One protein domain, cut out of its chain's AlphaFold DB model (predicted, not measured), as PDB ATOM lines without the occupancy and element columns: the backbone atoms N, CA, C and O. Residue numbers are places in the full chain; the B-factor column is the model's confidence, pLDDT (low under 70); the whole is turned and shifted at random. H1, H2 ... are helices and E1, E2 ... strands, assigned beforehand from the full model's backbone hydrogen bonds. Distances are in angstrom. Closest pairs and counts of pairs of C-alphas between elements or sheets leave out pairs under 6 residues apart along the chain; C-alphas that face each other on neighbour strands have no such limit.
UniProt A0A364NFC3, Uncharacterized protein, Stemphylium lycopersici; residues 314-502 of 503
ATOM      1  N   THR A 314     108.408 125.854 155.879       93.56
ATOM      2  CA  THR A 314     107.800 126.598 154.775       93.56
ATOM      3  C   THR A 314     106.578 125.845 154.253       93.56
ATOM      4  O   THR A 314     106.685 124.740 153.728       93.56
ATOM      5  N   SER A 315     105.389 126.436 154.384       93.88
ATOM      6  CA  SER A 315     104.132 125.804 153.962       93.88
ATOM      7  C   SER A 315     103.653 126.342 152.615       93.88
ATOM      8  O   SER A 315     103.456 127.545 152.453       93.88
ATOM      9  N   ILE A 316     103.418 125.451 151.653       94.62
ATOM     10  CA  ILE A 316     103.008 125.790 150.290       94.62
ATOM     11  C   ILE A 316     101.647 125.180 150.016       94.62
ATOM     12  O   ILE A 316     101.460 123.963 150.024       94.62
ATOM     13  N   GLN A 317     100.689 126.041 149.704       94.25
ATOM     14  CA  GLN A 317      99.379 125.611 149.254       94.25
ATOM     15  C   GLN A 317      99.425 125.276 147.759       94.25
ATOM     16  O   GLN A 317      99.516 126.161 146.909       94.25
ATOM     17  N   VAL A 318      99.287 123.995 147.421       91.94
ATOM     18  CA  VAL A 318      99.302 123.520 146.037       91.94
ATOM     19  C   VAL A 318      97.897 123.171 145.573       91.94
ATOM     20  O   VAL A 318      97.185 122.393 146.206       91.94
ATOM     21  N   THR A 319      97.496 123.729 144.430       91.38
ATOM     22  CA  THR A 319      96.236 123.374 143.768       91.38
ATOM     23  C   THR A 319      96.497 122.461 142.575       91.38
ATOM     24  O   THR A 319      96.960 122.900 141.524       91.38
ATOM     25  N   VAL A 320      96.139 121.190 142.719       87.94
ATOM     26  CA  VAL A 320      96.219 120.172 141.675       87.94
ATOM     27  C   VAL A 320      94.942 120.221 140.840       87.94
ATOM     28  O   VAL A 320      93.873 119.785 141.274       87.94
ATOM     29  N   LYS A 321      95.026 120.766 139.624       85.50
ATOM     30  CA  LYS A 321      93.939 120.659 138.641       85.50
ATOM     31  C   LYS A 321      93.915 119.230 138.112       85.50
ATOM     32  O   LYS A 321      94.867 118.809 137.462       85.50
ATOM     33  N   HIS A 322      92.843 118.490 138.374       75.56
ATOM     34  CA  HIS A 322      92.738 117.114 137.905       75.56
ATOM     35  C   HIS A 322      91.839 117.035 136.673       75.56
ATOM     36  O   HIS A 322      90.694 117.481 136.661       75.56
ATOM     37  N   LYS A 323      92.395 116.447 135.615       73.94
ATOM     38  CA  LYS A 323      91.738 116.189 134.328       73.94
ATOM     39  C   LYS A 323      91.217 114.756 134.210       73.94
ATOM     40  O   LYS A 323      90.591 114.416 133.203       73.94
ATOM     41  N   LEU A 324      91.502 113.927 135.205       80.19
ATOM     42  CA  LEU A 324      91.118 112.527 135.250       80.19
ATOM     43  C   LEU A 324      89.817 112.347 136.026       80.19
ATOM     44  O   LEU A 324      89.511 113.089 136.963       80.19
ATOM     45  N   MET A 325      89.061 111.331 135.639       76.00
ATOM     46  CA  MET A 325      87.832 110.923 136.297       76.00
ATOM     47  C   MET A 325      87.841 109.409 136.466       76.00
ATOM     48  O   MET A 325      87.628 108.690 135.497       76.00
ATOM     49  N   GLY A 326      88.065 108.947 137.701       72.56
ATOM     50  CA  GLY A 326      87.990 107.523 138.041       72.56
ATOM     51  C   GLY A 326      89.080 106.680 137.381       72.56
ATOM     52  O   GLY A 326      88.803 105.560 136.977       72.56
ATOM     53  N   VAL A 327      90.284 107.235 137.234       86.88
ATOM     54  CA  VAL A 327      91.431 106.491 136.712       86.88
ATOM     55  C   VAL A 327      92.181 105.886 137.887       86.88
ATOM     56  O   VAL A 327      92.477 106.589 138.854       86.88
ATOM     57  N   ASP A 328      92.466 104.593 137.818       89.81
ATOM     58  CA  ASP A 328      93.266 103.919 138.833       89.81
ATOM     59  C   ASP A 328      94.740 104.325 138.703       89.81
ATOM     60  O   ASP A 328      95.255 104.554 137.606       89.81
ATOM     61  N   ALA A 329      95.406 104.475 139.845       92.44
ATOM     62  CA  ALA A 329      96.841 104.704 139.896       92.44
ATOM     63  C   ALA A 329      97.578 103.374 139.661       92.44
ATOM     64  O   ALA A 329      97.251 102.382 140.315       92.44
ATOM     65  N   ASP A 330      98.600 103.353 138.799       94.50
ATOM     66  CA  ASP A 330      99.547 102.227 138.731       94.50
ATOM     67  C   ASP A 330     100.516 102.353 139.910       94.50
ATOM     68  O   ASP A 330     101.565 102.989 139.799       94.50
ATOM     69  N   VAL A 331     100.101 101.832 141.069       94.00
ATOM     70  CA  VAL A 331     100.915 101.785 142.288       94.00
ATOM     71  C   VAL A 331     101.498 100.392 142.453       94.00
ATOM     72  O   VAL A 331     100.774  99.396 142.470       94.00
ATOM     73  N   ARG A 332     102.812 100.339 142.642       94.06
ATOM     74  CA  ARG A 332     103.572  99.119 142.904       94.06
ATOM     75  C   ARG A 332     104.236  99.223 144.257       94.06
ATOM     76  O   ARG A 332     104.634 100.306 144.678       94.06
ATOM     77  N   PHE A 333     104.342  98.095 144.938       92.94
ATOM     78  CA  PHE A 333     104.862  98.033 146.293       92.94
ATOM     79  C   PHE A 333     106.172  97.255 146.294       92.94
ATOM     80  O   PHE A 333     106.250  96.160 145.737       92.94
ATOM     81  N   VAL A 334     107.187  97.828 146.928       91.56
ATOM     82  CA  VAL A 334     108.518  97.244 147.102       91.56
ATOM     83  C   VAL A 334     108.713  96.924 148.582       91.56
ATOM     84  O   VAL A 334     108.211  97.647 149.448       91.56
ATOM     85  N   GLY A 335     109.410  95.825 148.879       88.19
ATOM     86  CA  GLY A 335     109.577  95.332 150.246       88.19
ATOM     87  C   GLY A 335     108.237  94.976 150.884       88.19
ATOM     88  O   GLY A 335     107.894  95.513 151.927       88.19
ATOM     89  N   VAL A 336     107.443  94.136 150.220       90.50
ATOM     90  CA  VAL A 336     106.096  93.766 150.669       90.50
ATOM     91  C   VAL A 336     106.164  92.678 151.740       90.50
ATOM     92  O   VAL A 336     106.785  91.639 151.524       90.50
ATOM     93  N   TYR A 337     105.473  92.875 152.860       88.81
ATOM     94  CA  TYR A 337     105.355  91.890 153.941       88.81
ATOM     95  C   TYR A 337     103.924  91.856 154.500       88.81
ATOM     96  O   TYR A 337     103.172  92.810 154.299       88.81
ATOM     97  N   PRO A 338     103.484  90.761 155.147       90.81
ATOM     98  CA  PRO A 338     102.158  90.699 155.756       90.81
ATOM     99  C   PRO A 338     101.964  91.810 156.790       90.81
ATOM    100  O   PRO A 338     102.827  92.021 157.642       90.81
ATOM    101  N   SER A 339     100.830  92.504 156.713       88.38
ATOM    102  CA  SER A 339     100.503  93.552 157.670       88.38
ATOM    103  C   SER A 339     100.097  92.948 158.999       88.38
ATOM    104  O   SER A 339      99.277  92.028 159.050       88.38
ATOM    105  N   LEU A 340     100.639  93.491 160.081       83.38
ATOM    106  CA  LEU A 340     100.283  93.044 161.430       83.38
ATOM    107  C   LEU A 340      99.033  93.740 161.944       83.38
ATOM    108  O   LEU A 340      98.310  93.191 162.769       83.38
ATOM    109  N   ASN A 341      98.764  94.933 161.419       86.69
ATOM    110  CA  ASN A 341      97.547  95.668 161.677       86.69
ATOM    111  C   ASN A 341      96.899  96.057 160.348       86.69
ATOM    112  O   ASN A 341      97.165  97.111 159.776       86.69
ATOM    113  N   THR A 342      95.977  95.219 159.880       87.94
ATOM    114  CA  THR A 342      95.215  95.465 158.647       87.94
ATOM    115  C   THR A 342      94.307  96.701 158.729       87.94
ATOM    116  O   THR A 342      93.816  97.179 157.703       87.94
ATOM    117  N   GLN A 343      94.096  97.241 159.933       83.69
ATOM    118  CA  GLN A 343      93.350  98.475 160.179       83.69
ATOM    119  C   GLN A 343      94.256  99.718 160.243       83.69
ATOM    120  O   GLN A 343      93.746 100.837 160.277       83.69
ATOM    121  N   ALA A 344      95.584  99.551 160.234       82.31
ATOM    122  CA  ALA A 344      96.529 100.664 160.248       82.31
ATOM    123  C   ALA A 344      96.415 101.490 158.961       82.31
ATOM    124  O   ALA A 344      96.640 101.002 157.847       82.31
ATOM    125  N   CYS A 345      96.073 102.764 159.127       78.50
ATOM    126  CA  CYS A 345      95.898 103.707 158.028       78.50
ATOM    127  C   CYS A 345      97.177 104.482 157.701       78.50
ATOM    128  O   CYS A 345      97.240 105.096 156.632       78.50
ATOM    129  N   GLU A 346      98.189 104.479 158.582       75.88
ATOM    130  CA  GLU A 346      99.388 105.314 158.419       75.88
ATOM    131  C   GLU A 346     100.148 105.044 157.112       75.88
ATOM    132  O   GLU A 346     100.661 105.974 156.488       75.88
ATOM    133  N   LYS A 347     100.126 103.803 156.609       82.44
ATOM    134  CA  LYS A 347     100.787 103.449 155.343       82.44
ATOM    135  C   LYS A 347     100.194 104.144 154.109       82.44
ATOM    136  O   LYS A 347     100.836 104.205 153.062       82.44
ATOM    137  N   GLY A 348      98.992 104.711 154.224       80.62
ATOM    138  CA  GLY A 348      98.293 105.429 153.159       80.62
ATOM    139  C   GLY A 348      98.540 106.940 153.101       80.62
ATOM    140  O   GLY A 348      97.826 107.614 152.368       80.62
ATOM    141  N   TRP A 349      99.499 107.511 153.838       76.06
ATOM    142  CA  TRP A 349      99.624 108.975 153.993       76.06
ATOM    143  C   TRP A 349      99.822 109.784 152.694       76.06
ATOM    144  O   TRP A 349      99.489 110.967 152.671       76.06
ATOM    145  N   PHE A 350     100.317 109.172 151.610       81.44
ATOM    146  CA  PHE A 350     100.444 109.818 150.291       81.44
ATOM    147  C   PHE A 350      99.222 109.591 149.373       81.44
ATOM    148  O   PHE A 350      99.069 110.252 148.340       81.44
ATOM    149  N   ALA A 351      98.295 108.706 149.763       82.25
ATOM    150  CA  ALA A 351      97.021 108.492 149.073       82.25
ATOM    151  C   ALA A 351      96.191 109.779 148.887       82.25
ATOM    152  O   ALA A 351      95.613 109.927 147.806       82.25
ATOM    153  N   PRO A 352      96.176 110.756 149.824       81.94
ATOM    154  CA  PRO A 352      95.491 112.026 149.620       81.94
ATOM    155  C   PRO A 352      95.977 112.794 148.390       81.94
ATOM    156  O   PRO A 352      95.158 113.397 147.698       81.94
ATOM    157  N   TYR A 353      97.275 112.748 148.065       88.06
ATOM    158  CA  TYR A 353      97.798 113.367 146.846       88.06
ATOM    159  C   TYR A 353      97.324 112.639 145.586       88.06
ATOM    160  O   TYR A 353      96.805 113.275 144.660       88.06
ATOM    161  N   LEU A 354      97.440 111.308 145.553       89.88
ATOM    162  CA  LEU A 354      96.962 110.514 144.418       89.88
ATOM    163  C   LEU A 354      95.470 110.765 144.189       89.88
ATOM    164  O   LEU A 354      95.056 111.136 143.087       89.88
ATOM    165  N   PHE A 355      94.685 110.745 145.259       83.75
ATOM    166  CA  PHE A 355      93.268 111.046 145.193       83.75
ATOM    167  C   PHE A 355      92.975 112.492 144.747       83.75
ATOM    168  O   PHE A 355      92.087 112.715 143.916       83.75
ATOM    169  N   ALA A 356      93.721 113.482 145.247       85.12
ATOM    170  CA  ALA A 356      93.623 114.888 144.841       85.12
ATOM    171  C   ALA A 356      93.905 115.082 143.342       85.12
ATOM    172  O   ALA A 356      93.233 115.872 142.671       85.12
ATOM    173  N   SER A 357      94.843 114.304 142.801       87.19
ATOM    174  CA  SER A 357      95.139 114.218 141.365       87.19
ATOM    175  C   SER A 357      94.146 113.355 140.565       87.19
ATOM    176  O   SER A 357      94.309 113.177 139.360       87.19
ATOM    177  N   ALA A 358      93.084 112.867 141.216       86.81
ATOM    178  CA  ALA A 358      92.059 111.974 140.676       86.81
ATOM    179  C   ALA A 358      92.585 110.631 140.145       86.81
ATOM    180  O   ALA A 358      91.970 110.039 139.254       86.81
ATOM    181  N   ARG A 359      93.680 110.153 140.741       89.81
ATOM    182  CA  ARG A 359      94.200 108.795 140.598       89.81
ATOM    183  C   ARG A 359      93.764 107.987 141.817       89.81
ATOM    184  O   ARG A 359      94.011 108.409 142.944       89.81
ATOM    185  N   THR A 360      93.079 106.869 141.625       87.31
ATOM    186  CA  THR A 360      92.609 106.032 142.738       87.31
ATOM    187  C   THR A 360      93.725 105.073 143.151       87.31
ATOM    188  O   THR A 360      94.041 104.172 142.374       87.31
ATOM    189  N   PRO A 361      94.350 105.229 144.334       89.31
ATOM    190  CA  PRO A 361      95.317 104.251 144.808       89.31
ATOM    191  C   PRO A 361      94.608 102.990 145.311       89.31
ATOM    192  O   PRO A 361      93.557 103.072 145.948       89.31
ATOM    193  N   LEU A 362      95.211 101.826 145.070       89.50
ATOM    194  CA  LEU A 362      94.782 100.544 145.630       89.50
ATOM    195  C   LEU A 362      95.865 100.028 146.572       89.50
ATOM    196  O   LEU A 362      96.771  99.309 146.162       89.50
ATOM    197  N   ILE A 363      95.786 100.437 147.839       91.19
ATOM    198  CA  ILE A 363      96.753 100.031 148.863       91.19
ATOM    199  C   ILE A 363      96.179  98.847 149.645       91.19
ATOM    200  O   ILE A 363      95.177  99.036 150.337       91.19
ATOM    201  N   PRO A 364      96.766  97.639 149.555       91.62
ATOM    202  CA  PRO A 364      96.247  96.464 150.244       91.62
ATOM    203  C   PRO A 364      96.371  96.614 151.765       91.62
ATOM    204  O   PRO A 364      97.408  97.010 152.291       91.62
ATOM    205  N   ARG A 365      95.317  96.246 152.497       90.62
ATOM    206  CA  ARG A 365      95.342  96.210 153.969       90.62
ATOM    207  C   ARG A 365      96.186  95.080 154.511       90.62
ATOM    208  O   ARG A 365      96.876  95.253 155.505       90.62
ATOM    209  N   VAL A 366      96.102  93.938 153.843       93.00
ATOM    210  CA  VAL A 366      96.741  92.679 154.227       93.00
ATOM    211  C   VAL A 366      98.264  92.724 154.148       93.00
ATOM    212  O   VAL A 366      98.921  91.857 154.714       93.00
ATOM    213  N   ASN A 367      98.830  93.744 153.499       91.56
ATOM    214  CA  ASN A 367     100.262  93.867 153.291       91.56
ATOM    215  C   ASN A 367     100.752  95.256 153.704       91.56
ATOM    216  O   ASN A 367     100.107  96.265 153.416       91.56
ATOM    217  N   ASP A 368     101.901  95.293 154.354       89.69
ATOM    218  CA  ASP A 368     102.721  96.484 154.524       89.69
ATOM    219  C   ASP A 368     103.838  96.474 153.467       89.69
ATOM    220  O   ASP A 368     104.055  95.478 152.767       89.69
ATOM    221  N   PHE A 369     104.504  97.611 153.286       90.94
ATOM    222  CA  PHE A 369     105.516  97.796 152.248       90.94
ATOM    223  C   PHE A 369     106.628  98.731 152.721       90.94
ATOM    224  O   PHE A 369     106.437  99.513 153.650       90.94
ATOM    225  N   ALA A 370     107.799  98.666 152.089       88.00
ATOM    226  CA  ALA A 370     108.885  99.612 152.338       88.00
ATOM    227  C   ALA A 370     108.674 100.918 151.576       88.00
ATOM    228  O   ALA A 370     108.858 102.003 152.120       88.00
ATOM    229  N   ILE A 371     108.322 100.794 150.296       89.56
ATOM    230  CA  ILE A 371     108.150 101.905 149.365       89.56
ATOM    231  C   ILE A 371     106.959 101.587 148.464       89.56
ATOM    232  O   ILE A 371     106.841 100.475 147.946       89.56
ATOM    233  N   ALA A 372     106.089 102.566 148.260       92.62
ATOM    234  CA  ALA A 372     105.091 102.537 147.200       92.62
ATOM    235  C   ALA A 372     105.535 103.458 146.063       92.62
ATOM    236  O   ALA A 372     105.996 104.572 146.304       92.62
ATOM    237  N   GLN A 373     105.405 102.983 144.828       93.38
ATOM    238  CA  GLN A 373     105.859 103.641 143.607       93.38
ATOM    239  C   GLN A 373     104.673 103.821 142.661       93.38
ATOM    240  O   GLN A 373     104.037 102.844 142.277       93.38
ATOM    241  N   CYS A 374     104.367 105.055 142.278       94.25
ATOM    242  CA  CYS A 374     103.333 105.377 141.301       94.25
ATOM    243  C   CYS A 374     103.971 105.564 139.920       94.25
ATOM    244  O   CYS A 374     104.723 106.515 139.716       94.25
ATOM    245  N   PHE A 375     103.653 104.694 138.966       93.50
ATOM    246  CA  PHE A 375     104.146 104.771 137.584       93.50
ATOM    247  C   PHE A 375     103.206 105.539 136.659       93.50
ATOM    248  O   PHE A 375     103.599 105.957 135.569       93.50
ATOM    249  N   GLY A 376     101.971 105.787 137.088       91.81
ATOM    250  CA  GLY A 376     101.092 106.649 136.331       91.81
ATOM    251  C   GLY A 376      99.624 106.612 136.734       91.81
ATOM    252  O   GLY A 376      99.251 106.004 137.738       91.81
ATOM    253  N   PRO A 377      98.781 107.291 135.937       92.00
ATOM    254  CA  PRO A 377      99.172 108.127 134.791       92.00
ATOM    255  C   PRO A 377      99.987 109.361 135.214       92.00
ATOM    256  O   PRO A 377      99.717 109.960 136.258       92.00
ATOM    257  N   PHE A 378     100.968 109.745 134.393       90.69
ATOM    258  CA  PHE A 378     101.714 110.994 134.564       90.69
ATOM    259  C   PHE A 378     100.871 112.190 134.115       90.69
ATOM    260  O   PHE A 378     100.262 112.174 133.040       90.69
ATOM    261  N   LEU A 379     100.842 113.239 134.926       89.56
ATOM    262  CA  LEU A 379     100.116 114.471 134.649       89.56
ATOM    263  C   LEU A 379     101.096 115.638 134.590       89.56
ATOM    264  O   LEU A 379     102.042 115.706 135.371       89.56
ATOM    265  N   GLY A 380     100.829 116.630 133.740       87.44
ATOM    266  CA  GLY A 380     101.607 117.872 133.728       87.44
ATOM    267  C   GLY A 380     101.568 118.590 135.085       87.44
ATOM    268  O   GLY A 380     102.498 119.307 135.443       87.44
ATOM    269  N   GLY A 381     100.526 118.341 135.887       87.50
ATOM    270  CA  GLY A 381     100.451 118.784 137.280       87.50
ATOM    271  C   GLY A 381     101.520 118.173 138.193       87.50
ATOM    272  O   GLY A 381     101.941 118.848 139.126       87.50
ATOM    273  N   ASP A 382     101.988 116.953 137.920       90.88
ATOM    274  CA  ASP A 382     103.051 116.293 138.692       90.88
ATOM    275  C   ASP A 382     104.391 116.994 138.446       90.88
ATOM    276  O   ASP A 382     105.105 117.344 139.382       90.88
ATOM    277  N   TYR A 383     104.669 117.300 137.176       89.38
ATOM    278  CA  TYR A 383     105.826 118.093 136.770       89.38
ATOM    279  C   TYR A 383     105.821 119.490 137.400       89.38
ATOM    280  O   TYR A 383     106.819 119.925 137.975       89.38
ATOM    281  N   HIS A 384     104.689 120.196 137.322       89.94
ATOM    282  CA  HIS A 384     104.568 121.524 137.919       89.94
ATOM    283  C   HIS A 384     104.702 121.486 139.440       89.94
ATOM    284  O   HIS A 384     105.363 122.357 139.995       89.94
ATOM    285  N   LEU A 385     104.129 120.474 140.103       91.69
ATOM    286  CA  LEU A 385     104.298 120.283 141.539       91.69
ATOM    287  C   LEU A 385     105.777 120.111 141.891       91.69
ATOM    288  O   LEU A 385     106.265 120.846 142.742       91.69
ATOM    289  N   ALA A 386     106.489 119.197 141.227       92.75
ATOM    290  CA  ALA A 386     107.911 118.971 141.487       92.75
ATOM    291  C   ALA A 386     108.726 120.262 141.317       92.75
ATOM    292  O   ALA A 386     109.544 120.593 142.170       92.75
ATOM    293  N   HIS A 387     108.446 121.041 140.268       91.94
ATOM    294  CA  HIS A 387     109.106 122.326 140.047       91.94
ATOM    295  C   HIS A 387     108.787 123.353 141.140       91.94
ATOM    296  O   HIS A 387     109.681 124.055 141.605       91.94
ATOM    297  N   THR A 388     107.524 123.454 141.560       93.81
ATOM    298  CA  THR A 388     107.125 124.347 142.653       93.81
ATOM    299  C   THR A 388     107.822 123.952 143.952       93.81
ATOM    300  O   THR A 388     108.440 124.811 144.575       93.81
ATOM    301  N   LEU A 389     107.805 122.666 144.320       94.19
ATOM    302  CA  LEU A 389     108.471 122.171 145.528       94.19
ATOM    303  C   LEU A 389     109.979 122.439 145.485       94.19
ATOM    304  O   LEU A 389     110.523 122.966 146.449       94.19
ATOM    305  N   LEU A 390     110.634 122.160 144.356       94.62
ATOM    306  CA  LEU A 390     112.051 122.458 144.157       94.62
ATOM    307  C   LEU A 390     112.342 123.956 144.328       94.62
ATOM    308  O   LEU A 390     113.232 124.319 145.086       94.62
ATOM    309  N   SER A 391     111.563 124.826 143.675       94.19
ATOM    310  CA  SER A 391     111.765 126.285 143.728       94.19
ATOM    311  C   SER A 391     111.522 126.901 145.105       94.19
ATOM    312  O   SER A 391     112.003 127.994 145.385       94.19
ATOM    313  N   SER A 392     110.740 126.227 145.946       94.56
ATOM    314  CA  SER A 392     110.417 126.679 147.296       94.56
ATOM    315  C   SER A 392     111.234 125.971 148.374       94.56
ATOM    316  O   SER A 392     111.081 126.292 149.548       94.56
ATOM    317  N   THR A 393     112.084 125.010 148.001       93.12
ATOM    318  CA  THR A 393     112.991 124.368 148.950       93.12
ATOM    319  C   THR A 393     114.211 125.272 149.158       93.12
ATOM    320  O   THR A 393     114.864 125.623 148.176       93.12
ATOM    321  N   PRO A 394     114.564 125.632 150.406       88.56
ATOM    322  CA  PRO A 394     115.672 126.553 150.675       88.56
ATOM    323  C   PRO A 394     117.050 125.945 150.390       88.56
ATOM    324  O   PRO A 394     117.964 126.646 149.960       88.56
ATOM    325  N   HIS A 395     117.205 124.637 150.607       90.81
ATOM    326  CA  HIS A 395     118.466 123.929 150.422       90.81
ATOM    327  C   HIS A 395     118.296 122.788 149.426       90.81
ATOM    328  O   HIS A 395     117.502 121.874 149.641       90.81
ATOM    329  N   VAL A 396     119.061 122.833 148.337       93.50
ATOM    330  CA  VAL A 396     119.029 121.824 147.277       93.50
ATOM    331  C   VAL A 396     120.440 121.304 147.038       93.50
ATOM    332  O   VAL A 396     121.343 122.068 146.697       93.50
ATOM    333  N   LEU A 397     120.621 119.996 147.186       94.56
ATOM    334  CA  LEU A 397     121.800 119.268 146.745       94.56
ATOM    335  C   LEU A 397     121.510 118.674 145.363       94.56
ATOM    336  O   LEU A 397     120.645 117.812 145.212       94.56
ATOM    337  N   SER A 398     122.218 119.135 144.337       94.75
ATOM    338  CA  SER A 398     121.950 118.738 142.954       94.75
ATOM    339  C   SER A 398     123.067 117.849 142.413       94.75
ATOM    340  O   SER A 398     124.204 118.298 142.300       94.75
ATOM    341  N   LEU A 399     122.751 116.597 142.062       92.94
ATOM    342  CA  LEU A 399     123.687 115.667 141.404       92.94
ATOM    343  C   LEU A 399     123.658 115.781 139.870       92.94
ATOM    344  O   LEU A 399     124.495 115.211 139.178       92.94
ATOM    345  N   CYS A 400     122.686 116.512 139.335       93.31
ATOM    346  CA  CYS A 400     122.596 116.922 137.937       93.31
ATOM    347  C   CYS A 400     122.083 118.368 137.863       93.31
ATOM    348  O   CYS A 400     121.671 118.915 138.880       93.31
ATOM    349  N   ASP A 401     122.065 118.998 136.686       94.06
ATOM    350  CA  ASP A 401     121.442 120.323 136.534       94.06
ATOM    351  C   ASP A 401     119.951 120.242 136.920       94.06
ATOM    352  O   ASP A 401     119.218 119.486 136.273       94.06
ATOM    353  N   PRO A 402     119.481 120.969 137.953       91.69
ATOM    354  CA  PRO A 402     118.092 120.905 138.405       91.69
ATOM    355  C   PRO A 402     117.128 121.623 137.453       91.69
ATOM    356  O   PRO A 402     115.914 121.428 137.536       91.69
ATOM    357  N   THR A 403     117.655 122.436 136.537       88.81
ATOM    358  CA  THR A 403     116.864 123.235 135.608       88.81
ATOM    359  C   THR A 403     116.195 122.322 134.585       88.81
ATOM    360  O   THR A 403     116.879 121.607 133.845       88.81
ATOM    361  N   PRO A 404     114.858 122.338 134.469       80.56
ATOM    362  CA  PRO A 404     114.178 121.432 133.553       80.56
ATOM    363  C   PRO A 404     114.358 121.809 132.074       80.56
ATOM    364  O   PRO A 404     114.050 121.002 131.202       80.56
ATOM    365  N   THR A 405     114.825 123.027 131.778       85.44
ATOM    366  CA  THR A 405     115.086 123.491 130.406       85.44
ATOM    367  C   THR A 405     116.326 122.852 129.801       85.44
ATOM    368  O   THR A 405     116.442 122.789 128.580       85.44
ATOM    369  N   THR A 406     117.249 122.381 130.637       89.25
ATOM    370  CA  THR A 406     118.461 121.712 130.181       89.25
ATOM    371  C   THR A 406     118.141 120.249 129.909       89.25
ATOM    372  O   THR A 406     117.681 119.526 130.796       89.25
ATOM    373  N   ASP A 407     118.382 119.778 128.690       88.00
ATOM    374  CA  ASP A 407     118.300 118.348 128.400       88.00
ATOM    375  C   ASP A 407     119.606 117.676 128.837       88.00
ATOM    376  O   ASP A 407     120.661 117.911 128.256       88.00
ATOM    377  N   ILE A 408     119.533 116.859 129.886       90.31
ATOM    378  CA  ILE A 408     120.659 116.049 130.380       90.31
ATOM    379  C   ILE A 408     120.613 114.615 129.829       90.31
ATOM    380  O   ILE A 408     121.329 113.743 130.308       90.31
ATOM    381  N   GLY A 409     119.726 114.338 128.864       90.81
ATOM    382  CA  GLY A 409     119.524 113.015 128.267       90.81
ATOM    383  C   GLY A 409     118.702 112.045 129.124       90.81
ATOM    384  O   GLY A 409     118.326 110.974 128.643       90.81
ATOM    385  N   THR A 410     118.379 112.417 130.365       91.38
ATOM    386  CA  THR A 410     117.712 111.558 131.350       91.38
ATOM    387  C   THR A 410     116.682 112.326 132.184       91.38
ATOM    388  O   THR A 410     116.658 113.560 132.182       91.38
ATOM    389  N   ASN A 411     115.791 111.601 132.866       90.44
ATOM    390  CA  ASN A 411     114.797 112.199 133.757       90.44
ATOM    391  C   ASN A 411     115.452 112.672 135.063       90.44
ATOM    392  O   ASN A 411     116.586 112.321 135.378       90.44
ATOM    393  N   ARG A 412     114.724 113.478 135.836       91.81
ATOM    394  CA  ARG A 412     115.163 113.974 137.144       91.81
ATOM    395  C   ARG A 412     114.181 113.527 138.204       91.81
ATOM    396  O   ARG A 412     112.974 113.657 137.996       91.81
ATOM    397  N   LEU A 413     114.694 113.063 139.334       92.56
ATOM    398  CA  LEU A 413     113.893 112.792 140.516       92.56
ATOM    399  C   LEU A 413     114.241 113.809 141.599       92.56
ATOM    400  O   LEU A 413     115.409 113.999 141.934       92.56
ATOM    401  N   LEU A 414     113.204 114.455 142.128       94.75
ATOM    402  CA  LEU A 414     113.292 115.294 143.314       94.75
ATOM    403  C   LEU A 414     112.982 114.430 144.538       94.75
ATOM    404  O   LEU A 414     111.864 113.933 144.679       94.75
ATOM    405  N   VAL A 415     113.958 114.277 145.423       92.50
ATOM    406  CA  VAL A 415     113.811 113.597 146.711       92.50
ATOM    407  C   VAL A 415     113.751 114.659 147.799       92.50
ATOM    408  O   VAL A 415     114.617 115.526 147.880       92.50
ATOM    409  N   LEU A 416     112.706 114.615 148.618       90.88
ATOM    410  CA  LEU A 416     112.421 115.644 149.612       90.88
ATOM    411  C   LEU A 416     111.764 115.032 150.851       90.88
ATOM    412  O   LEU A 416     110.970 114.096 150.743       90.88
ATOM    413  N   PHE A 417     112.061 115.597 152.019       88.19
ATOM    414  CA  PHE A 417     111.294 115.354 153.239       88.19
ATOM    415  C   PHE A 417     110.197 116.416 153.339       88.19
ATOM    416  O   PHE A 417     110.479 117.612 153.313       88.19
ATOM    417  N   THR A 418     108.936 115.992 153.431       89.06
ATOM    418  CA  THR A 418     107.787 116.904 153.529       89.06
ATOM    419  C   THR A 418     106.686 116.306 154.386       89.06
ATOM    420  O   THR A 418     106.595 115.086 154.524       89.06
ATOM    421  N   ALA A 419     105.827 117.163 154.933       88.19
ATOM    422  CA  ALA A 419     104.534 116.753 155.464       88.19
ATOM    423  C   ALA A 419     103.395 117.252 154.570       88.19
ATOM    424  O   ALA A 419     103.495 118.283 153.906       88.19
ATOM    425  N   LEU A 420     102.288 116.514 154.581       88.50
ATOM    426  CA  LEU A 420     101.062 116.860 153.875       88.50
ATOM    427  C   LEU A 420      99.970 117.160 154.892       88.50
ATOM    428  O   LEU A 420      99.770 116.380 155.824       88.50
ATOM    429  N   SER A 421      99.210 118.230 154.676       89.25
ATOM    430  CA  SER A 421      97.996 118.498 155.445       89.25
ATOM    431  C   SER A 421      96.809 118.851 154.540       89.25
ATOM    432  O   SER A 421      96.980 119.337 153.410       89.25
ATOM    433  N   PRO A 422      95.575 118.557 154.990       88.31
ATOM    434  CA  PRO A 422      94.374 118.924 154.259       88.31
ATOM    435  C   PRO A 422      94.190 120.442 154.253       88.31
ATOM    436  O   PRO A 422      94.461 121.130 155.232       88.31
ATOM    437  N   PHE A 423      93.633 120.973 153.167       85.44
ATOM    438  CA  PHE A 423      93.462 122.418 153.021       85.44
ATOM    439  C   PHE A 423      92.428 123.027 153.987       85.44
ATOM    440  O   PHE A 423      92.493 124.221 154.276       85.44
ATOM    441  N   ARG A 424      91.426 122.261 154.451       79.62
ATOM    442  CA  ARG A 424      90.347 122.786 155.310       79.62
ATOM    443  C   ARG A 424      89.918 121.809 156.394       79.62
ATOM    444  O   ARG A 424      89.760 120.616 156.149       79.62
ATOM    445  N   GLY A 425      89.671 122.362 157.583       76.62
ATOM    446  CA  GLY A 425      88.970 121.691 158.680       76.62
ATOM    447  C   GLY A 425      89.578 120.358 159.107       76.62
ATOM    448  O   GLY A 425      88.839 119.502 159.571       76.62
ATOM    449  N   ASN A 426      90.884 120.150 158.891       77.56
ATOM    450  CA  ASN A 426      91.579 118.887 159.152       77.56
ATOM    451  C   ASN A 426      90.943 117.656 158.474       77.56
ATOM    452  O   ASN A 426      91.159 116.523 158.893       77.56
ATOM    453  N   MET A 427      90.179 117.865 157.396       79.31
ATOM    454  CA  MET A 427      89.464 116.809 156.682       79.31
ATOM    455  C   MET A 427      89.965 116.698 155.243       79.31
ATOM    456  O   MET A 427      89.718 117.583 154.417       79.31
ATOM    457  N   TRP A 428      90.599 115.574 154.907       80.56
ATOM    458  CA  TRP A 428      91.087 115.291 153.552       80.56
ATOM    459  C   TRP A 428      89.990 115.393 152.492       80.56
ATOM    460  O   TRP A 428      90.202 116.014 151.451       80.56
ATOM    461  N   SER A 429      88.783 114.915 152.803       74.94
ATOM    462  CA  SER A 429      87.617 114.980 151.913       74.94
ATOM    463  C   SER A 429      87.283 116.394 151.425       74.94
ATOM    464  O   SER A 429      86.832 116.572 150.291       74.94
ATOM    465  N   THR A 430      87.558 117.418 152.236       78.94
ATOM    466  CA  THR A 430      87.270 118.826 151.912       78.94
ATOM    467  C   THR A 430      88.332 119.478 151.024       78.94
ATOM    468  O   THR A 430      88.099 120.548 150.447       78.94
ATOM    469  N   SER A 431      89.490 118.829 150.885       82.44
ATOM    470  CA  SER A 431      90.591 119.290 150.038       82.44
ATOM    471  C   SER A 431      90.239 119.179 148.556       82.44
ATOM    472  O   SER A 431      90.738 119.957 147.740       82.44
ATOM    473  N   ARG A 432      89.328 118.268 148.185       80.75
ATOM    474  CA  ARG A 432      88.888 118.100 146.798       80.75
ATOM    475  C   ARG A 432      87.678 118.966 146.462       80.75
ATOM    476  O   ARG A 432      86.716 119.110 147.213       80.75
ATOM    477  N   ARG A 433      87.736 119.563 145.277       83.19
ATOM    478  CA  ARG A 433      86.722 120.425 144.673       83.19
ATOM    479  C   ARG A 433      86.423 119.905 143.259       83.19
ATOM    480  O   ARG A 433      87.217 119.149 142.700       83.19
ATOM    481  N   PRO A 434      85.297 120.295 142.646       78.75
ATOM    482  CA  PRO A 434      85.080 120.015 141.231       78.75
ATOM    483  C   PRO A 434      86.235 120.594 140.395       78.75
ATOM    484  O   PRO A 434      86.559 121.773 140.537       78.75
ATOM    485  N   GLY A 435      86.892 119.745 139.601       80.19
ATOM    486  CA  GLY A 435      87.992 120.102 138.693       80.19
ATOM    487  C   GLY A 435      89.366 120.364 139.329       80.19
ATOM    488  O   GLY A 435      90.361 120.470 138.607       80.19
ATOM    489  N   CYS A 436      89.475 120.466 140.657       87.31
ATOM    490  CA  CYS A 436      90.762 120.648 141.330       87.31
ATOM    491  C   CYS A 436      90.769 120.128 142.769       87.31
ATOM    492  O   CYS A 436      89.733 119.915 143.386       87.31
ATOM    493  N   ALA A 437      91.946 119.934 143.334       87.38
ATOM    494  CA  ALA A 437      92.123 119.683 144.754       87.38
ATOM    495  C   ALA A 437      93.213 120.604 145.290       87.38
ATOM    496  O   ALA A 437      94.126 120.966 144.552       87.38
ATOM    497  N   THR A 438      93.105 121.002 146.548       90.00
ATOM    498  CA  THR A 438      94.085 121.862 147.210       90.00
ATOM    499  C   THR A 438      94.672 121.114 148.393       90.00
ATOM    500  O   THR A 438      93.920 120.612 149.219       90.00
ATOM    501  N   LEU A 439      95.995 121.046 148.466       91.56
ATOM    502  CA  LEU A 439      96.755 120.418 149.545       91.56
ATOM    503  C   LEU A 439      97.781 121.416 150.068       91.56
ATOM    504  O   LEU A 439      98.159 122.338 149.342       91.56
ATOM    505  N   ILE A 440      98.239 121.229 151.299       92.94
ATOM    506  CA  ILE A 440      99.339 122.012 151.852       92.94
ATOM    507  C   ILE A 440     100.536 121.076 152.012       92.94
ATOM    508  O   ILE A 440     100.432 120.028 152.649       92.94
ATOM    509  N   PHE A 441     101.647 121.452 151.388       93.38
ATOM    510  CA  PHE A 441     102.944 120.806 151.541       93.38
ATOM    511  C   PHE A 441     103.760 121.612 152.540       93.38
ATOM    512  O   PHE A 441     103.878 122.826 152.402       93.38
ATOM    513  N   HIS A 442     104.330 120.943 153.527       93.19
ATOM    514  CA  HIS A 442     105.212 121.544 154.515       93.19
ATOM    515  C   HIS A 442     106.641 121.116 154.188       93.19
ATOM    516  O   HIS A 442     106.953 119.924 154.241       93.19
ATOM    517  N   LEU A 443     107.477 122.064 153.782       93.12
ATOM    518  CA  LEU A 443     108.894 121.864 153.506       93.12
ATOM    519  C   LEU A 443     109.699 122.212 154.756       93.12
ATOM    520  O   LEU A 443     109.451 123.237 155.389       93.12
ATOM    521  N   PHE A 444     110.647 121.353 155.111       90.25
ATOM    522  CA  PHE A 444     111.473 121.527 156.299       90.25
ATOM    523  C   PHE A 444     112.805 122.161 155.917       90.25
ATOM    524  O   PHE A 444     113.575 121.561 155.166       90.25
ATOM    525  N   ASP A 445     113.110 123.333 156.472       86.06
ATOM    526  CA  ASP A 445     114.331 124.067 156.120       86.06
ATOM    527  C   ASP A 445     115.603 123.299 156.540       86.06
ATOM    528  O   ASP A 445     116.642 123.407 155.903       86.06
ATOM    529  N   GLY A 446     115.528 122.438 157.558       83.12
ATOM    530  CA  GLY A 446     116.661 121.609 157.998       83.12
ATOM    531  C   GLY A 446     116.957 120.382 157.122       83.12
ATOM    532  O   GLY A 446     117.921 119.671 157.396       83.12
ATOM    533  N   CYS A 447     116.152 120.095 156.094       85.75
ATOM    534  CA  CYS A 447     116.312 118.907 155.252       85.75
ATOM    535  C   CYS A 447     116.557 119.317 153.793       85.75
ATOM    536  O   CYS A 447     115.614 119.755 153.131       85.75
ATOM    537  N   PRO A 448     117.782 119.164 153.253       90.12
ATOM    538  CA  PRO A 448     118.031 119.509 151.862       90.12
ATOM    539  C   PRO A 448     117.229 118.592 150.932       90.12
ATOM    540  O   PRO A 448     117.180 117.376 151.137       90.12
ATOM    541  N   ALA A 449     116.631 119.160 149.886       93.00
ATOM    542  CA  ALA A 449     116.143 118.354 148.775       93.00
ATOM    543  C   ALA A 449     117.326 117.846 147.952       93.00
ATOM    544  O   ALA A 449     118.334 118.534 147.794       93.00
ATOM    545  N   LEU A 450     117.184 116.653 147.392       94.19
ATOM    546  CA  LEU A 450     118.170 116.040 146.520       94.19
ATOM    547  C   LEU A 450     117.588 115.932 145.109       94.19
ATOM    548  O   LEU A 450     116.491 115.405 144.925       94.19
ATOM    549  N   VAL A 451     118.324 116.410 144.109       95.31
ATOM    550  CA  VAL A 451     117.967 116.238 142.695       95.31
ATOM    551  C   VAL A 451     118.925 115.240 142.070       95.31
ATOM    552  O   VAL A 451     120.128 115.500 141.998       95.31
ATOM    553  N   ILE A 452     118.393 114.107 141.615       94.25
ATOM    554  CA  ILE A 452     119.191 113.028 141.022       94.25
ATOM    555  C   ILE A 452     118.765 112.730 139.580       94.25
ATOM    556  O   ILE A 452     117.569 112.794 139.269       94.25
ATOM    557  N   PRO A 453     119.715 112.385 138.691       94.31
ATOM    558  CA  PRO A 453     119.387 111.845 137.380       94.31
ATOM    559  C   PRO A 453     118.792 110.440 137.537       94.31
ATOM    560  O   PRO A 453     119.320 109.621 138.287       94.31
ATOM    561  N   VAL A 454     117.706 110.153 136.824       92.31
ATOM    562  CA  VAL A 454     117.037 108.843 136.836       92.31
ATOM    563  C   VAL A 454     116.680 108.392 135.431       92.31
ATOM    564  O   VAL A 454     116.505 109.218 134.530       92.31
ATOM    565  N   THR A 455     116.555 107.080 135.244       90.94
ATOM    566  CA  THR A 455     116.171 106.470 133.967       90.94
ATOM    567  C   THR A 455     114.742 106.853 133.560       90.94
ATOM    568  O   THR A 455     113.967 107.437 134.325       90.94
ATOM    569  N   ARG A 456     114.369 106.534 132.315       86.88
ATOM    570  CA  ARG A 456     113.006 106.778 131.813       86.88
ATOM    571  C   ARG A 456     111.949 105.917 132.499       86.88
ATOM    572  O   ARG A 456     110.782 106.289 132.471       86.88
ATOM    573  N   ASP A 457     112.372 104.823 133.118       88.44
ATOM    574  CA  ASP A 457     111.503 103.881 133.815       88.44
ATOM    575  C   ASP A 457     111.288 104.262 135.285       88.44
ATOM    576  O   ASP A 457     110.606 103.545 136.007       88.44
ATOM    577  N   ALA A 458     111.833 105.392 135.745       90.81
ATOM    578  CA  ALA A 458     111.611 105.871 137.100       90.81
ATOM    579  C   ALA A 458     110.124 106.194 137.361       90.81
ATOM    580  O   ALA A 458     109.435 106.720 136.477       90.81
ATOM    581  N   PRO A 459     109.615 105.929 138.580       92.56
ATOM    582  CA  PRO A 459     108.235 106.237 138.926       92.56
ATOM    583  C   PRO A 459     107.982 107.752 138.932       92.56
ATOM    584  O   PRO A 459     108.875 108.556 139.195       92.56
ATOM    585  N   VAL A 460     106.725 108.139 138.709       92.12
ATOM    586  CA  VAL A 460     106.250 109.531 138.790       92.12
ATOM    587  C   VAL A 460     106.429 110.086 140.199       92.12
ATOM    588  O   VAL A 460     106.837 111.230 140.385       92.12
ATOM    589  N   CYS A 461     106.103 109.269 141.197       92.81
ATOM    590  CA  CYS A 461     106.380 109.550 142.594       92.81
ATOM    591  C   CYS A 461     106.553 108.243 143.363       92.81
ATOM    592  O   CYS A 461     105.993 107.210 142.997       92.81
ATOM    593  N   ALA A 462     107.319 108.295 144.444       91.81
ATOM    594  CA  ALA A 462     107.454 107.193 145.376       91.81
ATOM    595  C   ALA A 462     107.435 107.730 146.806       91.81
ATOM    596  O   ALA A 462     107.870 108.857 147.049       91.81
ATOM    597  N   TRP A 463     106.919 106.941 147.744       91.25
ATOM    598  CA  TRP A 463     106.887 107.318 149.153       91.25
ATOM    599  C   TRP A 463     107.114 106.117 150.063       91.25
ATOM    600  O   TRP A 463     106.785 104.977 149.731       91.25
ATOM    601  N   SER A 464     107.665 106.404 151.237       87.88
ATOM    602  CA  SER A 464     107.837 105.455 152.334       87.88
ATOM    603  C   SER A 464     106.680 105.599 153.318       87.88
ATOM    604  O   SER A 464     106.352 106.737 153.640       87.88
ATOM    605  N   PRO A 465     106.048 104.520 153.816       85.81
ATOM    606  CA  PRO A 465     104.986 104.622 154.816       85.81
ATOM    607  C   PRO A 465     105.508 104.946 156.225       85.81
ATOM    608  O   PRO A 465     104.709 105.197 157.121       85.81
ATOM    609  N   TRP A 466     106.828 104.936 156.426       82.69
ATOM    610  CA  TRP A 466     107.460 105.180 157.717       82.69
ATOM    611  C   TRP A 466     107.462 106.668 158.080       82.69
ATOM    612  O   TRP A 466     107.863 107.525 157.292       82.69
ATOM    613  N   THR A 467     107.056 106.975 159.308       78.19
ATOM    614  CA  THR A 467     107.167 108.315 159.898       78.19
ATOM    615  C   THR A 467     108.590 108.588 160.393       78.19
ATOM    616  O   THR A 467     109.329 107.662 160.726       78.19
ATOM    617  N   LEU A 468     108.971 109.864 160.534       76.50
ATOM    618  CA  LEU A 468     110.273 110.239 161.107       76.50
ATOM    619  C   LEU A 468     110.477 109.697 162.531       76.50
ATOM    620  O   LEU A 468     111.596 109.336 162.886       76.50
ATOM    621  N   GLY A 469     109.406 109.613 163.329       80.75
ATOM    622  CA  GLY A 469     109.449 109.012 164.665       80.75
ATOM    623  C   GLY A 469     109.843 107.538 164.602       80.75
ATOM    624  O   GLY A 469     110.823 107.143 165.223       80.75
ATOM    625  N   GLN A 470     109.166 106.760 163.752       82.12
ATOM    626  CA  GLN A 470     109.489 105.344 163.540       82.12
ATOM    627  C   GLN A 470     110.905 105.147 162.981       82.12
ATOM    628  O   GLN A 470     111.602 104.217 163.384       82.12
ATOM    629  N   MET A 471     111.351 106.028 162.077       83.00
ATOM    630  CA  MET A 471     112.713 105.967 161.542       83.00
ATOM    631  C   MET A 471     113.765 106.215 162.628       83.00
ATOM    632  O   MET A 471     114.750 105.484 162.715       83.00
ATOM    633  N   ARG A 472     113.542 107.221 163.482       82.12
ATOM    634  CA  ARG A 472     114.435 107.555 164.601       82.12
ATOM    635  C   ARG A 472     114.476 106.442 165.643       82.12
ATOM    636  O   ARG A 472     115.555 106.081 166.103       82.12
ATOM    637  N   GLU A 473     113.320 105.883 165.984       81.62
ATOM    638  CA  GLU A 473     113.218 104.753 166.909       81.62
ATOM    639  C   GLU A 473     113.988 103.530 166.397       81.62
ATOM    640  O   GLU A 473     114.703 102.901 167.177       81.62
ATOM    641  N   GLY A 474     113.897 103.237 165.094       79.12
ATOM    642  CA  GLY A 474     114.655 102.153 164.465       79.12
ATOM    643  C   GLY A 474     116.172 102.385 164.456       79.12
ATOM    644  O   GLY A 474     116.934 101.442 164.647       79.12
ATOM    645  N   LEU A 475     116.620 103.635 164.287       78.12
ATOM    646  CA  LEU A 475     118.045 104.002 164.294       78.12
ATOM    647  C   LEU A 475     118.685 103.941 165.681       78.12
ATOM    648  O   LEU A 475     119.850 103.574 165.801       78.12
ATOM    649  N   ALA A 476     117.936 104.284 166.729       79.94
ATOM    650  CA  ALA A 476     118.459 104.356 168.091       79.94
ATOM    651  C   ALA A 476     118.852 102.985 168.679       79.94
ATOM    652  O   ALA A 476     119.243 102.911 169.842       79.94
ATOM    653  N   GLY A 477     118.707 101.885 167.930       66.56
ATOM    654  CA  GLY A 477     119.058 100.537 168.385       66.56
ATOM    655  C   GLY A 477     118.237 100.057 169.585       66.56
ATOM    656  O   GLY A 477     118.454  98.947 170.071       66.56
ATOM    657  N   SER A 478     117.284 100.867 170.059       59.59
ATOM    658  CA  SER A 478     116.266 100.471 171.017       59.59
ATOM    659  C   SER A 478     115.593  99.252 170.416       59.59
ATOM    660  O   SER A 478     114.904  99.371 169.401       59.59
ATOM    661  N   ALA A 479     115.846  98.079 171.006       51.19
ATOM    662  CA  ALA A 479     115.196  96.835 170.622       51.19
ATOM    663  C   ALA A 479     113.724  97.141 170.332       51.19
ATOM    664  O   ALA A 479     113.125  97.867 171.139       51.19
ATOM    665  N   PRO A 480     113.171  96.680 169.193       50.12
ATOM    666  CA  PRO A 480     111.840  97.071 168.762       50.12
ATOM    667  C   PRO A 480     110.913  96.845 169.945       50.12
ATOM    668  O   PRO A 480     110.678  95.700 170.336       50.12
ATOM    669  N   LYS A 481     110.449  97.928 170.585       49.91
ATOM    670  CA  LYS A 481     109.412  97.799 171.598       49.91
ATOM    671  C   LYS A 481     108.254  97.222 170.815       49.91
ATOM    672  O   LYS A 481     107.678  97.900 169.968       49.91
ATOM    673  N   SER A 482     107.990  95.940 171.043       41.94
ATOM    674  CA  SER A 482     107.051  95.110 170.297       41.94
ATOM    675  C   SER A 482     105.595  95.512 170.564       41.94
ATOM    676  O   SER A 482     104.716  94.662 170.655       41.94
ATOM    677  N   GLY A 483     105.327  96.807 170.728       39.94
ATOM    678  CA  GLY A 483     104.011  97.354 170.999       39.94
ATOM    679  C   GLY A 483     103.100  97.368 169.778       39.94
ATOM    680  O   GLY A 483     101.912  97.582 169.952       39.94
ATOM    681  N   ASN A 484     103.616  97.125 168.566       44.56
ATOM    682  CA  ASN A 484     102.773  97.058 167.369       44.56
ATOM    683  C   ASN A 484     103.330  96.152 166.254       44.56
ATOM    684  O   ASN A 484     103.253  96.485 165.078       44.56
ATOM    685  N   GLY A 485     103.914  95.005 166.623       45.38
ATOM    686  CA  GLY A 485     104.111  93.831 165.752       45.38
ATOM    687  C   GLY A 485     105.038  93.940 164.529       45.38
ATOM    688  O   GLY A 485     105.444  92.903 164.020       45.38
ATOM    689  N   GLY A 486     105.381  95.137 164.047       56.00
ATOM    690  CA  GLY A 486     106.178  95.380 162.839       56.00
ATOM    691  C   GLY A 486     107.608  94.891 162.965       56.00
ATOM    692  O   GLY A 486     108.246  95.124 163.991       56.00
ATOM    693  N   ALA A 487     108.150  94.297 161.897       63.66
ATOM    694  CA  ALA A 487     109.589  94.365 161.679       63.66
ATOM    695  C   ALA A 487     109.943  95.856 161.714       63.66
ATOM    696  O   ALA A 487     109.481  96.610 160.859       63.66
ATOM    697  N   GLY A 488     110.624  96.293 162.777       73.06
ATOM    698  CA  GLY A 488     110.925  97.703 162.995       73.06
ATOM    699  C   GLY A 488     111.600  98.316 161.773       73.06
ATOM    700  O   GLY A 488     112.160  97.605 160.936       73.06
ATOM    701  N   TYR A 489     111.543  99.639 161.663       81.69
ATOM    702  CA  TYR A 489     112.254 100.337 160.605       81.69
ATOM    703  C   TYR A 489     113.733  99.918 160.588       81.69
ATOM    704  O   TYR A 489     114.421 100.011 161.604       81.69
ATOM    705  N   ARG A 490     114.214  99.451 159.430       82.69
ATOM    706  CA  ARG A 490     115.615  99.086 159.204       82.69
ATOM    707  C   ARG A 490     116.163  99.935 158.060       82.69
ATOM    708  O   ARG A 490     115.727  99.726 156.922       82.69
ATOM    709  N   PRO A 491     117.072 100.884 158.329       81.44
ATOM    710  CA  PRO A 491     117.575 101.793 157.304       81.44
ATOM    711  C   PRO A 491     118.314 101.047 156.191       81.44
ATOM    712  O   PRO A 491     118.154 101.413 155.031       81.44
ATOM    713  N   GLU A 492     119.041  99.967 156.499       82.38
ATOM    714  CA  GLU A 492     119.737  99.152 155.493       82.38
ATOM    715  C   GLU A 492     118.736  98.499 154.544       82.38
ATOM    716  O   GLU A 492     118.886  98.551 153.328       82.38
ATOM    717  N   TRP A 493     117.655  97.953 155.101       81.25
ATOM    718  CA  TRP A 493     116.611  97.321 154.310       81.25
ATOM    719  C   TRP A 493     115.859  98.339 153.449       81.25
ATOM    720  O   TRP A 493     115.624  98.088 152.268       81.25
ATOM    721  N   GLN A 494     115.509  99.511 153.996       81.44
ATOM    722  CA  GLN A 494     114.881 100.569 153.200       81.44
ATOM    723  C   GLN A 494     115.826 101.064 152.097       81.44
ATOM    724  O   GLN A 494     115.384 101.279 150.969       81.44
ATOM    725  N   HIS A 495     117.114 101.219 152.405       80.81
ATOM    726  CA  HIS A 495     118.136 101.587 151.433       80.81
ATOM    727  C   HIS A 495     118.219 100.566 150.295       80.81
ATOM    728  O   HIS A 495     118.133 100.959 149.134       80.81
ATOM    729  N   GLU A 496     118.272  99.268 150.609       81.75
ATOM    730  CA  GLU A 496     118.219  98.194 149.609       81.75
ATOM    731  C   GLU A 496     116.986  98.326 148.709       81.75
ATOM    732  O   GLU A 496     117.114  98.275 147.486       81.75
ATOM    733  N   GLN A 497     115.806  98.574 149.292       80.19
ATOM    734  CA  GLN A 497     114.567  98.734 148.527       80.19
ATOM    735  C   GLN A 497     114.566  99.993 147.638       80.19
ATOM    736  O   GLN A 497     113.985  99.974 146.553       80.19
ATOM    737  N   MET A 498     115.199 101.088 148.071       72.56
ATOM    738  CA  MET A 498     115.316 102.315 147.270       72.56
ATOM    739  C   MET A 498     116.323 102.161 146.129       72.56
ATOM    740  O   MET A 498     116.043 102.580 145.007       72.56
ATOM    741  N   CYS A 499     117.478 101.549 146.396       70.75
ATOM    742  CA  CYS A 499     118.549 101.392 145.415       70.75
ATOM    743  C   CYS A 499     118.214 100.355 144.337       70.75
ATOM    744  O   CYS A 499     118.564 100.565 143.179       70.75
ATOM    745  N   TRP A 500     117.479  99.292 144.676       57.03
ATOM    746  CA  TRP A 500     117.016  98.310 143.688       57.03
ATOM    747  C   TRP A 500     115.999  98.867 142.690       57.03
ATOM    748  O   TRP A 500     115.889  98.347 141.589       57.03
ATOM    749  N   GLY A 501     115.252  99.913 143.054       52.84
ATOM    750  CA  GLY A 501     114.322 100.568 142.131       52.84
ATOM    751  C   GLY A 501     114.979 101.572 141.177       52.84
ATOM    752  O   GLY A 501     114.296 102.078 140.291       52.84
ATOM    753  N   ALA A 502     116.256 101.908 141.390       46.47
ATOM    754  CA  ALA A 502     116.985 102.921 140.624       46.47
ATOM    755  C   ALA A 502     117.996 102.336 139.619       46.47
ATOM    756  O   ALA A 502     118.452 103.072 138.741       46.47
TER     757      ALA A 502
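This is residues 314 to 502 of the 503 residues of an uncharacterized protein of Stemphylium lycopersici (UniProt A0A364NFC3). Three small sheets, E1 E7 E6, E2 E3 E9 and E4 E8 E5, make the body, with E9 near its middle and H2 packed on the first and third sheets. H1 covers E7 on the same face as H2, and H4, H5 and the loop of residues 476 to 490 make one end of the longest axis. The 189 printed residues hold five named helices and nine named strands, along the chain E1 E2 H1 E3 H2 E4 E5 E6 H3 E7 E8 E9 H4 H5; the class is mixed, with under half of the residues in named elements. The first two sheets are antiparallel, the third mixed; the whole is compact, radius of gyration of the C-alphas 16.9 A, spanning 48 by 38 by 31 A.

E1, residues 314 to 321, begins at C-alpha 314 (107.800, 126.598, 154.775) and is 22.1 A long; E7, 436 to 444, is 25.6 A; E6 is 418 to 422. E2 is residues 330 to 334, E3 371 to 376, 15.6 A, and E9 461 to 463. E4 is residues 396 to 398, E8 449 to 454, 15.3 A, and E5 411 to 415. H1 is residues 351 to 356, H2 380 to 392, 18.4 A, H3 428 to 431, H4 468 to 475, and H5 491 to 500, 14.1 A, ending at C-alpha 500 (117.016, 98.310, 143.688).

The sheet E1 E7 E6 is strongly twisted; N 316 and O 441 are 2.8 A apart, N 442 and O 419 2.8 A, within hydrogen-bond range. H1 and H2 are on its same face, two layers, helices on one face of a sheet, at heights of 8.3 A and 8.5 A; the closest C-alphas of H1 and E7 are Ala 356 and Ala 437, 5.0 A. H3 stands at the sheet's level. H2 is also on the sheet E4 E8 E5, at a height of 10.8 A, with C-alphas Ala 386 and Leu 414 of E5 closest, 6.8 A. There E4 and E8 are parallel, N 397 to O 449 2.8 A, and E8 and E5 antiparallel, N 413 to O 452 2.9 A. E5 runs on into E6 at 80 degrees. In the sheet E2 E3 E9, N 332 and O 373 are 2.8 A apart, N 372 and O 463 2.9 A; H5 only grazes it. H4 and H5 only just touch, with 3 pairs of C-alphas within 8 A, the closest Leu 475 and Pro 491, 7.3 A. In H1, H2, H4 and H5 every O i to N i+4 pair is within hydrogen-bond range; H3 is too short for one.

The C-alphas farthest apart, of Thr 406 and Gly 483, are 49.7 A apart. The printed part has no cut. The links E2 to H1, H1 to E3, E4 to E5 and H4 to H5 are long. Mean pLDDT of the printed part is 84.7, under 70 at residues 477 to 487 and 500 to 502.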